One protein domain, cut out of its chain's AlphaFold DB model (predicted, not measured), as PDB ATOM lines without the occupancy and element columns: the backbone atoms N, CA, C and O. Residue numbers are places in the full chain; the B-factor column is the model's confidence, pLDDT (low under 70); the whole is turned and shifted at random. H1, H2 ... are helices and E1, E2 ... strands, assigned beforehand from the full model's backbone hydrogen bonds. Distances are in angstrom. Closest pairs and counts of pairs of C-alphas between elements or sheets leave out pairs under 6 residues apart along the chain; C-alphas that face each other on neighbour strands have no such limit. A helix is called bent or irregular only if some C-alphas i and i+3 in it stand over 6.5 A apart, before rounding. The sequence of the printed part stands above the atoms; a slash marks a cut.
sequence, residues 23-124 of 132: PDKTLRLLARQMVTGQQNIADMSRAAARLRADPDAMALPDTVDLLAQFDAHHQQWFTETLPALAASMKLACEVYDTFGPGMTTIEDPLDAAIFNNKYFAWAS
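This is residues 23 to 124 of the 132 residues of an uncharacterized protein of Mycolicibacterium frederiksbergense (UniProt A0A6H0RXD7). The model is a long, slim helical hairpin: H1 and the longer H3 lie side by side and run opposite ways, with short H2 at the turn between them. Beyond the far end of H3 the backbone turns through E1, and H4 folds back along H3b, the second arm of H3, which stands between H1 and H4. The printed part has 102 residues with four named helices and one named strand, in the order H1, H2, H3, E1, H4, and is mostly helix. It is a rod of 62 by 22 by 15 A, only just extended, close to loose, with a radius of gyration of the C-alphas of 19.3 A.

By its hydrogen bonds H3, residues 61 to 99, was assigned as one helix, but it is bent: C-alphas 79 and 82 are 7.0 A apart, and its arms H3a, residues 61 to 79, and H3b, residues 82 to 99, stand at a shallow tilt of 26 degrees. H1, residues 23 to 52, touches H3b with residues 23 to 34 alone, opposite ways at a shallow tilt of 15 degrees; the closest C-alphas, of Pro 23 and Ala 92, are 4.7 A apart. H1 touches H3a with residues 41 to 51 alone, opposite ways at a shallow tilt of 31 degrees; the closest C-alphas, of Ala 48 and Leu 67, are 6.5 A apart. H4, residues 109 to 124, touches H3b at its residues 83 to 91 alone, opposite ways at a steep tilt of 37 degrees, only just beyond shallow; the closest C-alphas, of Ala 87 and Trp 122, are 4.8 A apart. The helix packing is mostly aligned, but only just: leaving out pairs that touch only at the corner or at their ends, 2 of the 3 pairs of helices that touch are at a shallow tilt. H2, residues 55 to 58, only just touches H1, and only at the corner, with 3 pairs of C-alphas within 8 A, the closest those of Leu 51 and Ala 57 at 6.1 A. H1 and H4 are apart. E1, residues 104 to 106, pairs with no named strand. Every O i to N i+4 pair is within hydrogen-bond range in H1, H3a and H3b, and 10 of 12 are in H4; H2 is too short for such a pair.

H1 begins at C-alpha 23, (147.396, 133.847, 331.097), and is 42.4 A long. H3a measures 27.1 A and H3b 25.6 A, ending at C-alpha 99, (147.731, 129.174, 339.115). H2 is 5.0 A long and E1 6.7 A. H4, 23.1 A, ends at C-alpha 124, (155.316, 119.242, 318.264); it is neither bent nor irregular, but only just: C-alphas 116 and 119 are 6.4 A apart.

The two C-alphas farthest apart, of Asp 56 and Asp 108, are 62.8 A apart. Residues 107 to 114, of which 109 to 114 belong to H4, stand free. The four links are tight, and the printed part has no cut. The mean pLDDT of the printed part is 95.1, and no printed residue is under 70.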
ATOM      1  N   PRO A  23     148.021 134.738 332.072       97.25
ATOM      2  CA  PRO A  23     147.396 133.847 331.097       97.25
ATOM      3  C   PRO A  23     146.197 134.508 330.413       97.25
ATOM      4  O   PRO A  23     146.005 134.358 329.210       97.25
ATOM      5  N   ASP A  24     145.455 135.341 331.135       97.44
ATOM      6  CA  ASP A  24     144.293 136.074 330.639       97.44
ATOM      7  C   ASP A  24     144.663 137.121 329.582       97.44
ATOM      8  O   ASP A  24     143.988 137.272 328.554       97.44
ATOM      9  N   LYS A  25     145.725 137.897 329.832       97.50
ATOM     10  CA  LYS A  25     146.242 138.851 328.839       97.50
ATOM     11  C   LYS A  25     146.854 138.125 327.650       97.50
ATOM     12  O   LYS A  25     146.627 138.537 326.511       97.50
ATOM     13  N   THR A  26     147.579 137.040 327.910       97.50
ATOM     14  CA  THR A  26     148.251 136.242 326.881       97.50
ATOM     15  C   THR A  26     147.229 135.606 325.942       97.50
ATOM     16  O   THR A  26     147.317 135.807 324.733       97.50
ATOM     17  N   LEU A  27     146.188 134.951 326.465       98.06
ATOM     18  CA  LEU A  27     145.110 134.367 325.661       98.06
ATOM     19  C   LEU A  27     144.405 135.413 324.796       98.06
ATOM     20  O   LEU A  27     144.177 135.179 323.611       98.06
ATOM     21  N   ARG A  28     144.101 136.597 325.344       98.19
ATOM     22  CA  ARG A  28     143.485 137.689 324.569       98.19
ATOM     23  C   ARG A  28     144.387 138.185 323.440       98.19
ATOM     24  O   ARG A  28     143.882 138.472 322.353       98.19
ATOM     25  N   LEU A  29     145.691 138.305 323.683       98.12
ATOM     26  CA  LEU A  29     146.658 138.698 322.659       98.12
ATOM     27  C   LEU A  29     146.755 137.635 321.557       98.12
ATOM     28  O   LEU A  29     146.592 137.963 320.383       98.12
ATOM     29  N   LEU A  30     146.948 136.374 321.942       98.12
ATOM     30  CA  LEU A  30     147.067 135.247 321.018       98.12
ATOM     31  C   LEU A  30     145.794 135.071 320.185       98.12
ATOM     32  O   LEU A  30     145.871 134.867 318.977       98.12
ATOM     33  N   ALA A  31     144.611 135.209 320.791       98.12
ATOM     34  CA  ALA A  31     143.339 135.095 320.079       98.12
ATOM     35  C   ALA A  31     143.207 136.166 318.991       98.12
ATOM     36  O   ALA A  31     142.781 135.872 317.875       98.12
ATOM     37  N   ARG A  32     143.628 137.404 319.283       98.25
ATOM     38  CA  ARG A  32     143.667 138.481 318.285       98.25
ATOM     39  C   ARG A  32     144.654 138.169 317.169       98.25
ATOM     40  O   ARG A  32     144.299 138.325 316.009       98.25
ATOM     41  N   GLN A  33     145.860 137.708 317.500       98.00
ATOM     42  CA  GLN A  33     146.866 137.337 316.501       98.00
ATOM     43  C   GLN A  33     146.363 136.221 315.580       98.00
ATOM     44  O   GLN A  33     146.476 136.342 314.362       98.00
ATOM     45  N   MET A  34     145.742 135.183 316.145       97.69
ATOM     46  CA  MET A  34     145.163 134.077 315.384       97.69
ATOM     47  C   MET A  34     144.054 134.555 314.444       97.69
ATOM     48  O   MET A  34     144.076 134.232 313.259       97.69
ATOM     49  N   VAL A  35     143.100 135.349 314.945       98.12
ATOM     50  CA  VAL A  35     141.991 135.867 314.131       98.12
ATOM     51  C   VAL A  35     142.503 136.777 313.016       98.12
ATOM     52  O   VAL A  35     142.119 136.587 311.864       98.12
ATOM     53  N   THR A  36     143.394 137.719 313.330       98.12
ATOM     54  CA  THR A  36     143.983 138.629 312.338       98.12
ATOM     55  C   THR A  36     144.762 137.862 311.271       98.12
ATOM     56  O   THR A  36     144.583 138.112 310.082       98.12
ATOM     57  N   GLY A  37     145.600 136.902 311.666       96.81
ATOM     58  CA  GLY A  37     146.357 136.103 310.704       96.81
ATOM     59  C   GLY A  37     145.450 135.257 309.808       96.81
ATOM     60  O   GLY A  37     145.615 135.262 308.590       96.81
ATOM     61  N   GLN A  38     144.412 134.632 310.370       97.44
ATOM     62  CA  GLN A  38     143.447 133.862 309.585       97.44
ATOM     63  C   GLN A  38     142.649 134.741 308.605       97.44
ATOM     64  O   GLN A  38     142.355 134.308 307.490       97.44
ATOM     65  N   GLN A  39     142.307 135.972 308.998       98.12
ATOM     66  CA  GLN A  39     141.665 136.953 308.119       98.12
ATOM     67  C   GLN A  39     142.582 137.347 306.960       98.12
ATOM     68  O   GLN A  39     142.151 137.268 305.811       98.12
ATOM     69  N   ASN A  40     143.850 137.660 307.246       96.88
ATOM     70  CA  ASN A  40     144.842 137.997 306.224       96.88
ATOM     71  C   ASN A  40     145.010 136.864 305.205       96.88
ATOM     72  O   ASN A  40     144.940 137.106 304.002       96.88
ATOM     73  N   ILE A  41     145.149 135.618 305.672       97.62
ATOM     74  CA  ILE A  41     145.219 134.447 304.790       97.62
ATOM     75  C   ILE A  41     143.953 134.331 303.941       97.62
ATOM     76  O   ILE A  41     144.045 134.138 302.733       97.62
ATOM     77  N   ALA A  42     142.765 134.501 304.525       97.69
ATOM     78  CA  ALA A  42     141.515 134.420 303.776       97.69
ATOM     79  C   ALA A  42     141.386 135.520 302.704       97.69
ATOM     80  O   ALA A  42     140.900 135.248 301.602       97.69
ATOM     81  N   ASP A  43     141.810 136.748 303.007       97.88
ATOM     82  CA  ASP A  43     141.834 137.863 302.058       97.88
ATOM     83  C   ASP A  43     142.823 137.609 300.915       97.88
ATOM     84  O   ASP A  43     142.456 137.729 299.742       97.88
ATOM     85  N   MET A  44     144.041 137.174 301.243       97.00
ATOM     86  CA  MET A  44     145.070 136.838 300.259       97.00
ATOM     87  C   MET A  44     144.646 135.660 299.377       97.00
ATOM     88  O   MET A  44     144.783 135.743 298.159       97.00
ATOM     89  N   SER A  45     144.026 134.618 299.940       97.31
ATOM     90  CA  SER A  45     143.488 133.484 299.176       97.31
ATOM     91  C   SER A  45     142.432 133.918 298.163       97.31
ATOM     92  O   SER A  45     142.429 133.446 297.025       97.31
ATOM     93  N   ARG A  46     141.545 134.851 298.534       98.00
ATOM     94  CA  ARG A  46     140.558 135.420 297.601       98.00
ATOM     95  C   ARG A  46     141.222 136.237 296.495       98.00
ATOM     96  O   ARG A  46     140.802 136.132 295.345       98.00
ATOM     97  N   ALA A  47     142.231 137.043 296.822       96.25
ATOM     98  CA  ALA A  47     142.980 137.817 295.833       96.25
ATOM     99  C   ALA A  47     143.733 136.899 294.856       96.25
ATOM    100  O   ALA A  47     143.608 137.053 293.642       96.25
ATOM    101  N   ALA A  48     144.419 135.883 295.378       96.94
ATOM    102  CA  ALA A  48     145.129 134.885 294.592       96.94
ATOM    103  C   ALA A  48     144.186 134.111 293.659       96.94
ATOM    104  O   ALA A  48     144.506 133.895 292.494       96.94
ATOM    105  N   ALA A  49     142.990 133.739 294.130       97.25
ATOM    106  CA  ALA A  49     141.983 133.084 293.295       97.25
ATOM    107  C   ALA A  49     141.518 133.963 292.119       97.25
ATOM    108  O   ALA A  49     141.314 133.446 291.024       97.25
ATOM    109  N   ARG A  50     141.382 135.281 292.321       97.25
ATOM    110  CA  ARG A  50     141.032 136.223 291.243       97.25
ATOM    111  C   ARG A  50     142.141 136.324 290.200       97.25
ATOM    112  O   ARG A  50     141.837 136.247 289.019       97.25
ATOM    113  N   LEU A  51     143.399 136.434 290.634       96.25
ATOM    114  CA  LEU A  51     144.553 136.476 289.728       96.25
ATOM    115  C   LEU A  51     144.668 135.191 288.903       96.25
ATOM    116  O   LEU A  51     144.845 135.250 287.696       96.25
ATOM    117  N   ARG A  52     144.482 134.026 289.534       95.94
ATOM    118  CA  ARG A  52     144.510 132.728 288.841       95.94
ATOM    119  C   ARG A  52     143.395 132.553 287.809       95.94
ATOM    120  O   ARG A  52     143.550 131.758 286.889       95.94
ATOM    121  N   ALA A  53     142.272 133.247 287.979       96.81
ATOM    122  CA  ALA A  53     141.150 133.202 287.047       96.81
ATOM    123  C   ALA A  53     141.313 134.160 285.852       96.81
ATOM    124  O   ALA A  53     140.512 134.083 284.922       96.81
ATOM    125  N   ASP A  54     142.314 135.044 285.877       97.06
ATOM    126  CA  ASP A  54     142.607 136.021 284.830       97.06
ATOM    127  C   ASP A  54     143.792 135.535 283.965       97.06
ATOM    128  O   ASP A  54     144.941 135.549 284.423       97.06
ATOM    129  N   PRO A  55     143.549 135.088 282.715       94.88
ATOM    130  CA  PRO A  55     144.604 134.598 281.831       94.88
ATOM    131  C   PRO A  55     145.666 135.649 281.494       94.88
ATOM    132  O   PRO A  55     146.835 135.292 281.344       94.88
ATOM    133  N   ASP A  56     145.281 136.924 281.396       96.31
ATOM    134  CA  ASP A  56     146.206 138.005 281.058       96.31
ATOM    135  C   ASP A  56     147.124 138.301 282.248       96.31
ATOM    136  O   ASP A  56     148.332 138.472 282.078       96.31
ATOM    137  N   ALA A  57     146.584 138.271 283.471       93.88
ATOM    138  CA  ALA A  57     147.389 138.378 284.686       93.88
ATOM    139  C   ALA A  57     148.365 137.200 284.830       93.88
ATOM    140  O   ALA A  57     149.522 137.408 285.195       93.88
ATOM    141  N   MET A  58     147.923 135.978 284.514       95.75
ATOM    142  CA  MET A  58     148.746 134.760 284.574       95.75
ATOM    143  C   MET A  58     149.827 134.687 283.489       95.75
ATOM    144  O   MET A  58     150.776 133.917 283.633       95.75
ATOM    145  N   ALA A  59     149.716 135.480 282.421       95.31
ATOM    146  CA  ALA A  59     150.763 135.609 281.412       95.31
ATOM    147  C   ALA A  59     151.950 136.467 281.892       95.31
ATOM    148  O   ALA A  59     153.020 136.426 281.279       95.31
ATOM    149  N   LEU A  60     151.781 137.238 282.974       96.12
ATOM    150  CA  LEU A  60     152.833 138.070 283.557       96.12
ATOM    151  C   LEU A  60     153.701 137.238 284.522       96.12
ATOM    152  O   LEU A  60     153.169 136.718 285.507       96.12
ATOM    153  N   PRO A  61     155.030 137.151 284.309       94.12
ATOM    154  CA  PRO A  61     155.932 136.408 285.196       94.12
ATOM    155  C   PRO A  61     155.847 136.848 286.664       94.12
ATOM    156  O   PRO A  61     155.754 136.005 287.551       94.12
ATOM    157  N   ASP A  62     155.761 138.159 286.913       95.31
ATOM    158  CA  ASP A  62     155.665 138.720 288.267       95.31
ATOM    159  C   ASP A  62     154.424 138.218 289.028       95.31
ATOM    160  O   ASP A  62     154.478 137.993 290.238       95.31
ATOM    161  N   THR A  63     153.301 138.001 288.332       95.50
ATOM    162  CA  THR A  63     152.084 137.440 288.939       95.50
ATOM    163  C   THR A  63     152.310 135.996 289.372       95.50
ATOM    164  O   THR A  63     151.872 135.600 290.452       95.50
ATOM    165  N   VAL A  64     152.995 135.203 288.544       94.62
ATOM    166  CA  VAL A  64     153.304 133.800 288.848       94.62
ATOM    167  C   VAL A  64     154.226 133.711 290.065       94.62
ATOM    168  O   VAL A  64     153.937 132.947 290.989       94.62
ATOM    169  N   ASP A  65     155.266 134.542 290.118       96.25
ATOM    170  CA  ASP A  65     156.198 134.595 291.249       96.25
ATOM    171  C   ASP A  65     155.513 135.057 292.541       96.25
ATOM    172  O   ASP A  65     155.769 134.514 293.620       96.25
ATOM    173  N   LEU A  66     154.607 136.034 292.449       95.75
ATOM    174  CA  LEU A  66     153.813 136.489 293.588       95.75
ATOM    175  C   LEU A  66     152.892 135.379 294.116       95.75
ATOM    176  O   LEU A  66     152.775 135.197 295.328       95.75
ATOM    177  N   LEU A  67     152.250 134.618 293.226       97.25
ATOM    178  CA  LEU A  67     151.383 133.502 293.609       97.25
ATOM    179  C   LEU A  67     152.172 132.354 294.249       97.25
ATOM    180  O   LEU A  67     151.693 131.773 295.221       97.25
ATOM    181  N   ALA A  68     153.384 132.069 293.770       96.56
ATOM    182  CA  ALA A  68     154.264 131.076 294.385       96.56
ATOM    183  C   ALA A  68     154.693 131.489 295.806       96.56
ATOM    184  O   ALA A  68     154.668 130.672 296.727       96.56
ATOM    185  N   GLN A  69     155.026 132.768 296.009       96.00
ATOM    186  CA  GLN A  69     155.316 133.317 297.340       96.00
ATOM    187  C   GLN A  69     154.094 133.253 298.261       96.00
ATOM    188  O   GLN A  69     154.219 132.889 299.431       96.00
ATOM    189  N   PHE A  70     152.907 133.568 297.734       96.56
ATOM    190  CA  PHE A  70     151.655 133.409 298.464       96.56
ATOM    191  C   PHE A  70     151.431 131.951 298.885       96.56
ATOM    192  O   PHE A  70     151.110 131.716 300.044       96.56
ATOM    193  N   ASP A  71     151.634 130.978 297.993       97.00
ATOM    194  CA  ASP A  71     151.440 129.560 298.313       97.00
ATOM    195  C   ASP A  71     152.424 129.083 299.391       97.00
ATOM    196  O   ASP A  71     152.024 128.372 300.314       97.00
ATOM    197  N   ALA A  72     153.682 129.531 299.334       96.00
ATOM    198  CA  ALA A  72     154.671 129.257 300.375       96.00
ATOM    199  C   ALA A  72     154.258 129.860 301.729       96.00
ATOM    200  O   ALA A  72     154.268 129.164 302.744       96.00
ATOM    201  N   HIS A  73     153.827 131.125 301.746       95.56
ATOM    202  CA  HIS A  73     153.350 131.786 302.961       95.56
ATOM    203  C   HIS A  73     152.080 131.128 303.522       95.56
ATOM    204  O   HIS A  73     151.951 130.932 304.730       95.56
ATOM    205  N   HIS A  74     151.153 130.742 302.645       96.12
ATOM    206  CA  HIS A  74     149.935 130.031 303.010       96.12
ATOM    207  C   HIS A  74     150.272 128.693 303.669       96.12
ATOM    208  O   HIS A  74     149.736 128.392 304.730       96.12
ATOM    209  N   GLN A  75     151.188 127.909 303.094       95.06
ATOM    210  CA  GLN A  75     151.649 126.669 303.721       95.06
ATOM    211  C   GLN A  75     152.299 126.932 305.081       95.06
ATOM    212  O   GLN A  75     151.887 126.321 306.065       95.06
ATOM    213  N   GLN A  76     153.214 127.902 305.163       94.94
ATOM    214  CA  GLN A  76     153.892 128.265 306.410       94.94
ATOM    215  C   GLN A  76     152.909 128.631 307.534       94.94
ATOM    216  O   GLN A  76     153.104 128.259 308.695       94.94
ATOM    217  N   TRP A  77     151.823 129.336 307.206       95.69
ATOM    218  CA  TRP A  77     150.781 129.646 308.179       95.69
ATOM    219  C   TRP A  77     150.212 128.377 308.825       95.69
ATOM    220  O   TRP A  77     150.117 128.308 310.048       95.69
ATOM    221  N   PHE A  78     149.876 127.360 308.028       93.38
ATOM    222  CA  PHE A  78     149.250 126.133 308.529       93.38
ATOM    223  C   PHE A  78     150.234 125.131 309.136       93.38
ATOM    224  O   PHE A  78     149.836 124.371 310.018       93.38
ATOM    225  N   THR A  79     151.489 125.113 308.691       92.56
ATOM    226  CA  THR A  79     152.487 124.142 309.166       92.56
ATOM    227  C   THR A  79     153.314 124.646 310.339       92.56
ATOM    228  O   THR A  79     153.837 123.832 311.088       92.56
ATOM    229  N   GLU A  80     153.438 125.962 310.516       92.62
ATOM    230  CA  GLU A  80     154.302 126.546 311.549       92.62
ATOM    231  C   GLU A  80     153.539 127.523 312.442       92.62
ATOM    232  O   GLU A  80     153.458 127.336 313.656       92.62
ATOM    233  N   THR A  81     152.948 128.567 311.852       94.88
ATOM    234  CA  THR A  81     152.442 129.706 312.639       94.88
ATOM    235  C   THR A  81     151.207 129.345 313.459       94.88
ATOM    236  O   THR A  81     151.135 129.649 314.649       94.88
ATOM    237  N   LEU A  82     150.226 128.686 312.843       94.88
ATOM    238  CA  LEU A  82     148.990 128.300 313.514       94.88
ATOM    239  C   LEU A  82     149.235 127.250 314.618       94.88
ATOM    240  O   LEU A  82     148.742 127.470 315.728       94.88
ATOM    241  N   PRO A  83     150.025 126.177 314.397       94.88
ATOM    242  CA  PRO A  83     150.431 125.270 315.473       94.88
ATOM    243  C   PRO A  83     151.160 125.971 316.623       94.88
ATOM    244  O   PRO A  83     150.848 125.709 317.784       94.88
ATOM    245  N   ALA A  84     152.075 126.903 316.327       94.19
ATOM    246  CA  ALA A  84     152.775 127.677 317.352       94.19
ATOM    247  C   ALA A  84     151.808 128.517 318.202       94.19
ATOM    248  O   ALA A  84     151.861 128.471 319.431       94.19
ATOM    249  N   LEU A  85     150.867 129.230 317.570       96.69
ATOM    250  CA  LEU A  85     149.836 129.993 318.282       96.69
ATOM    251  C   LEU A  85     148.964 129.086 319.158       96.69
ATOM    252  O   LEU A  85     148.707 129.418 320.316       96.69
ATOM    253  N   ALA A  86     148.538 127.936 318.632       96.50
ATOM    254  CA  ALA A  86     147.737 126.969 319.377       96.50
ATOM    255  C   ALA A  86     148.506 126.395 320.580       96.50
ATOM    256  O   ALA A  86     147.952 126.295 321.676       96.50
ATOM    257  N   ALA A  87     149.797 126.095 320.415       96.25
ATOM    258  CA  ALA A  87     150.676 125.641 321.488       96.25
ATOM    259  C   ALA A  87     150.844 126.697 322.589       96.25
ATOM    260  O   ALA A  87     150.741 126.383 323.778       96.25
ATOM    261  N   SER A  88     151.035 127.966 322.217       96.25
ATOM    262  CA  SER A  88     151.090 129.069 323.180       96.25
ATOM    263  C   SER A  88     149.758 129.269 323.908       96.25
ATOM    264  O   SER A  88     149.753 129.509 325.114       96.25
ATOM    265  N   MET A  89     148.621 129.131 323.213       97.94
ATOM    266  CA  MET A  89     147.301 129.189 323.852       97.94
ATOM    267  C   MET A  89     147.117 128.042 324.844       97.94
ATOM    268  O   MET A  89     146.661 128.276 325.960       97.94
ATOM    269  N   LYS A  90     147.515 126.817 324.478       97.31
ATOM    270  CA  LYS A  90     147.465 125.651 325.367       97.31
ATOM    271  C   LYS A  90     148.295 125.870 326.630       97.31
ATOM    272  O   LYS A  90     147.805 125.595 327.723       97.31
ATOM    273  N   LEU A  91     149.508 126.409 326.486       96.94
ATOM    274  CA  LEU A  91     150.358 126.764 327.621       96.94
ATOM    275  C   LEU A  91     149.685 127.806 328.524       96.94
ATOM    276  O   LEU A  91     149.666 127.634 329.739       96.94
ATOM    277  N   ALA A  92     149.086 128.850 327.950       97.50
ATOM    278  CA  ALA A  92     148.386 129.870 328.726       97.50
ATOM    279  C   ALA A  92     147.157 129.314 329.466       97.50
ATOM    280  O   ALA A  92     146.944 129.662 330.626       97.50
ATOM    281  N   CYS A  93     146.392 128.411 328.843       97.69
ATOM    282  CA  CYS A  93     145.318 127.690 329.527       97.69
ATOM    283  C   CYS A  93     145.858 126.867 330.704       97.69
ATOM    284  O   CYS A  93     145.295 126.927 331.786       97.69
ATOM    285  N   GLU A  94     146.978 126.159 330.546       96.88
ATOM    286  CA  GLU A  94     147.565 125.391 331.653       96.88
ATOM    287  C   GLU A  94     148.058 126.254 332.806       96.88
ATOM    288  O   GLU A  94     147.911 125.865 333.962       96.88
ATOM    289  N   VAL A  95     148.643 127.415 332.512       96.69
ATOM    290  CA  VAL A  95     149.016 128.387 333.546       96.69
ATOM    291  C   VAL A  95     147.769 128.851 334.293       96.69
ATOM    292  O   VAL A  95     147.775 128.847 335.520       96.69
ATOM    293  N   TYR A  96     146.690 129.177 333.576       97.19
ATOM    294  CA  TYR A  96     145.415 129.543 334.196       97.19
ATOM    295  C   TYR A  96     144.850 128.411 335.063       97.19
ATOM    296  O   TYR A  96     144.465 128.643 336.205       97.19
ATOM    297  N   ASP A  97     144.829 127.181 334.555       97.31
ATOM    298  CA  ASP A  97     144.279 126.029 335.270       97.31
ATOM    299  C   ASP A  97     145.118 125.663 336.509       97.31
ATOM    300  O   ASP A  97     144.584 125.138 337.486       97.31
ATOM    301  N   THR A  98     146.425 125.956 336.487       95.56
ATOM    302  CA  THR A  98     147.359 125.659 337.587       95.56
ATOM    303  C   THR A  98     147.393 126.764 338.645       95.56
ATOM    304  O   THR A  98     147.380 126.467 339.839       95.56
ATOM    305  N   PHE A  99     147.460 128.031 338.231       95.56
ATOM    306  CA  PHE A  99     147.731 129.174 339.115       95.56
ATOM    307  C   PHE A  99     146.562 130.162 339.226       95.56
ATOM    308  O   PHE A  99     146.562 131.021 340.107       95.56
ATOM    309  N   GLY A 100     145.546 130.028 338.374       95.12
ATOM    310  CA  GLY A 100     144.419 130.948 338.291       95.12
ATOM    311  C   GLY A 100     144.706 132.199 337.444       95.12
ATOM    312  O   GLY A 100     145.681 132.259 336.691       95.12
ATOM    313  N   PRO A 101     143.827 133.216 337.526       96.50
ATOM    314  CA  PRO A 101     143.999 134.473 336.804       96.50
ATOM    315  C   PRO A 101     145.116 135.347 337.400       96.50
ATOM    316  O   PRO A 101     145.411 135.287 338.592       96.50
ATOM    317  N   GLY A 102     145.643 136.267 336.586       95.19
ATOM    318  CA  GLY A 102     146.637 137.262 337.001       95.19
ATOM    319  C   GLY A 102     148.079 136.879 336.668       95.19
ATOM    320  O   GLY A 102     148.345 135.856 336.048       95.19
ATOM    321  N   MET A 103     149.026 137.746 337.031       96.19
ATOM    322  CA  MET A 103     150.440 137.503 336.736       96.19
ATOM    323  C   MET A 103     150.975 136.358 337.601       96.19
ATOM    324  O   MET A 103     150.971 136.459 338.825       96.19
ATOM    325  N   THR A 104     151.481 135.318 336.947       94.75
ATOM    326  CA  THR A 104     152.227 134.223 337.567       94.75
ATOM    327  C   THR A 104     153.706 134.392 337.264       94.75
ATOM    328  O   THR A 104     154.067 134.577 336.103       94.75
ATOM    329  N   THR A 105     154.547 134.269 338.290       95.06
ATOM    330  CA  THR A 105     156.005 134.165 338.160       95.06
ATOM    331  C   THR A 105     156.462 132.892 338.861       95.06
ATOM    332  O   THR A 105     156.098 132.661 340.012       95.06
ATOM    333  N   ILE A 106     157.255 132.072 338.174       91.31
ATOM    334  CA  ILE A 106     157.905 130.883 338.723       91.31
ATOM    335  C   ILE A 106     159.396 131.194 338.806       91.31
ATOM    336  O   ILE A 106     160.051 131.373 337.778       91.31
ATOM    337  N   GLU A 107     159.895 131.306 340.034       90.69
ATOM    338  CA  GLU A 107     161.299 131.619 340.329       90.69
ATOM    339  C   GLU A 107     162.153 130.364 340.531       90.69
ATOM    340  O   GLU A 107     163.374 130.437 340.413       90.69
ATOM    341  N   ASP A 108     161.525 129.218 340.830       89.81
ATOM    342  CA  ASP A 108     162.235 127.945 340.891       89.81
ATOM    343  C   ASP A 108     162.718 127.563 339.479       89.81
ATOM    344  O   ASP A 108     161.889 127.404 338.575       89.81
ATOM    345  N   PRO A 109     164.036 127.404 339.256       87.56
ATOM    346  CA  PRO A 109     164.568 127.173 337.919       87.56
ATOM    347  C   PRO A 109     164.104 125.860 337.283       87.56
ATOM    348  O   PRO A 109     164.017 125.777 336.058       87.56
ATOM    349  N   LEU A 110     163.818 124.828 338.086       88.31
ATOM    350  CA  LEU A 110     163.357 123.539 337.576       88.31
ATOM    351  C   LEU A 110     161.907 123.651 337.098       88.31
ATOM    352  O   LEU A 110     161.601 123.258 335.969       88.31
ATOM    353  N   ASP A 111     161.037 124.242 337.911       86.81
ATOM    354  CA  ASP A 111     159.637 124.460 337.549       86.81
ATOM    355  C   ASP A 111     159.505 125.452 336.382       86.81
ATOM    356  O   ASP A 111     158.721 125.229 335.452       86.81
ATOM    357  N   ALA A 112     160.316 126.513 336.363       88.56
ATOM    358  CA  ALA A 112     160.368 127.458 335.252       88.56
ATOM    359  C   ALA A 112     160.802 126.769 333.950       88.56
ATOM    360  O   ALA A 112     160.171 126.967 332.909       88.56
ATOM    361  N   ALA A 113     161.825 125.907 334.002       87.88
ATOM    362  CA  ALA A 113     162.267 125.132 332.847       87.88
ATOM    363  C   ALA A 113     161.168 124.197 332.323       87.88
ATOM    364  O   ALA A 113     161.011 124.058 331.108       87.88
ATOM    365  N   ILE A 114     160.365 123.587 333.204       89.19
ATOM    366  CA  ILE A 114     159.215 122.772 332.792       89.19
ATOM    367  C   ILE A 114     158.233 123.622 331.978       89.19
ATOM    368  O   ILE A 114     157.881 123.242 330.859       89.19
ATOM    369  N   PHE A 115     157.815 124.782 332.488       90.00
ATOM    370  CA  PHE A 115     156.847 125.635 331.791       90.00
ATOM    371  C   PHE A 115     157.402 126.265 330.506       90.00
ATOM    372  O   PHE A 115     156.689 126.303 329.502       90.00
ATOM    373  N   ASN A 116     158.676 126.664 330.487       87.62
ATOM    374  CA  ASN A 116     159.353 127.136 329.276       87.62
ATOM    375  C   ASN A 116     159.388 126.052 328.184       87.62
ATOM    376  O   ASN A 116     159.188 126.344 327.006       87.62
ATOM    377  N   ASN A 117     159.569 124.785 328.572       91.00
ATOM    378  CA  ASN A 117     159.670 123.679 327.623       91.00
ATOM    379  C   ASN A 117     158.320 123.131 327.143       91.00
ATOM    380  O   ASN A 117     158.244 122.558 326.053       91.00
ATOM    381  N   LYS A 118     157.239 123.332 327.905       90.94
ATOM    382  CA  LYS A 118     155.887 122.885 327.528       90.94
ATOM    383  C   LYS A 118     155.438 123.427 326.175       90.94
ATOM    384  O   LYS A 118     154.784 122.705 325.429       90.94
ATOM    385  N   TYR A 119     155.831 124.654 325.822       89.00
ATOM    386  CA  TYR A 119     155.560 125.206 324.493       89.00
ATOM    387  C   TYR A 119     156.048 124.277 323.372       89.00
ATOM    388  O   TYR A 119     155.286 123.978 322.457       89.00
ATOM    389  N   PHE A 120     157.286 123.778 323.453       87.56
ATOM    390  CA  PHE A 120     157.860 122.920 322.414       87.56
ATOM    391  C   PHE A 120     157.167 121.559 322.341       87.56
ATOM    392  O   PHE A 120     156.965 121.034 321.245       87.56
ATOM    393  N   ALA A 121     156.764 121.010 323.491       90.62
ATOM    394  CA  ALA A 121     155.976 119.783 323.537       90.62
ATOM    395  C   ALA A 121     154.633 119.967 322.809       90.62
ATOM    396  O   ALA A 121     154.319 119.198 321.900       90.62
ATOM    397  N   TRP A 122     153.896 121.037 323.124       91.38
ATOM    398  CA  TRP A 122     152.615 121.331 322.477       91.38
ATOM    399  C   TRP A 122     152.760 121.683 320.998       91.38
ATOM    400  O   TRP A 122     151.947 121.244 320.193       91.38
ATOM    401  N   ALA A 123     153.800 122.423 320.610       89.38
ATOM    402  CA  ALA A 123     154.051 122.754 319.210       89.38
ATOM    403  C   ALA A 123     154.307 121.490 318.379       89.38
ATOM    404  O   ALA A 123     153.753 121.350 317.291       89.38
ATOM    405  N   SER A 124     155.081 120.539 318.909       88.44
ATOM    406  CA  SER A 124     155.316 119.242 318.264       88.44
ATOM    407  C   SER A 124     154.032 118.411 318.139       88.44
ATOM    408  O   SER A 124     153.780 117.814 317.095       88.44
TER     409      SER A 124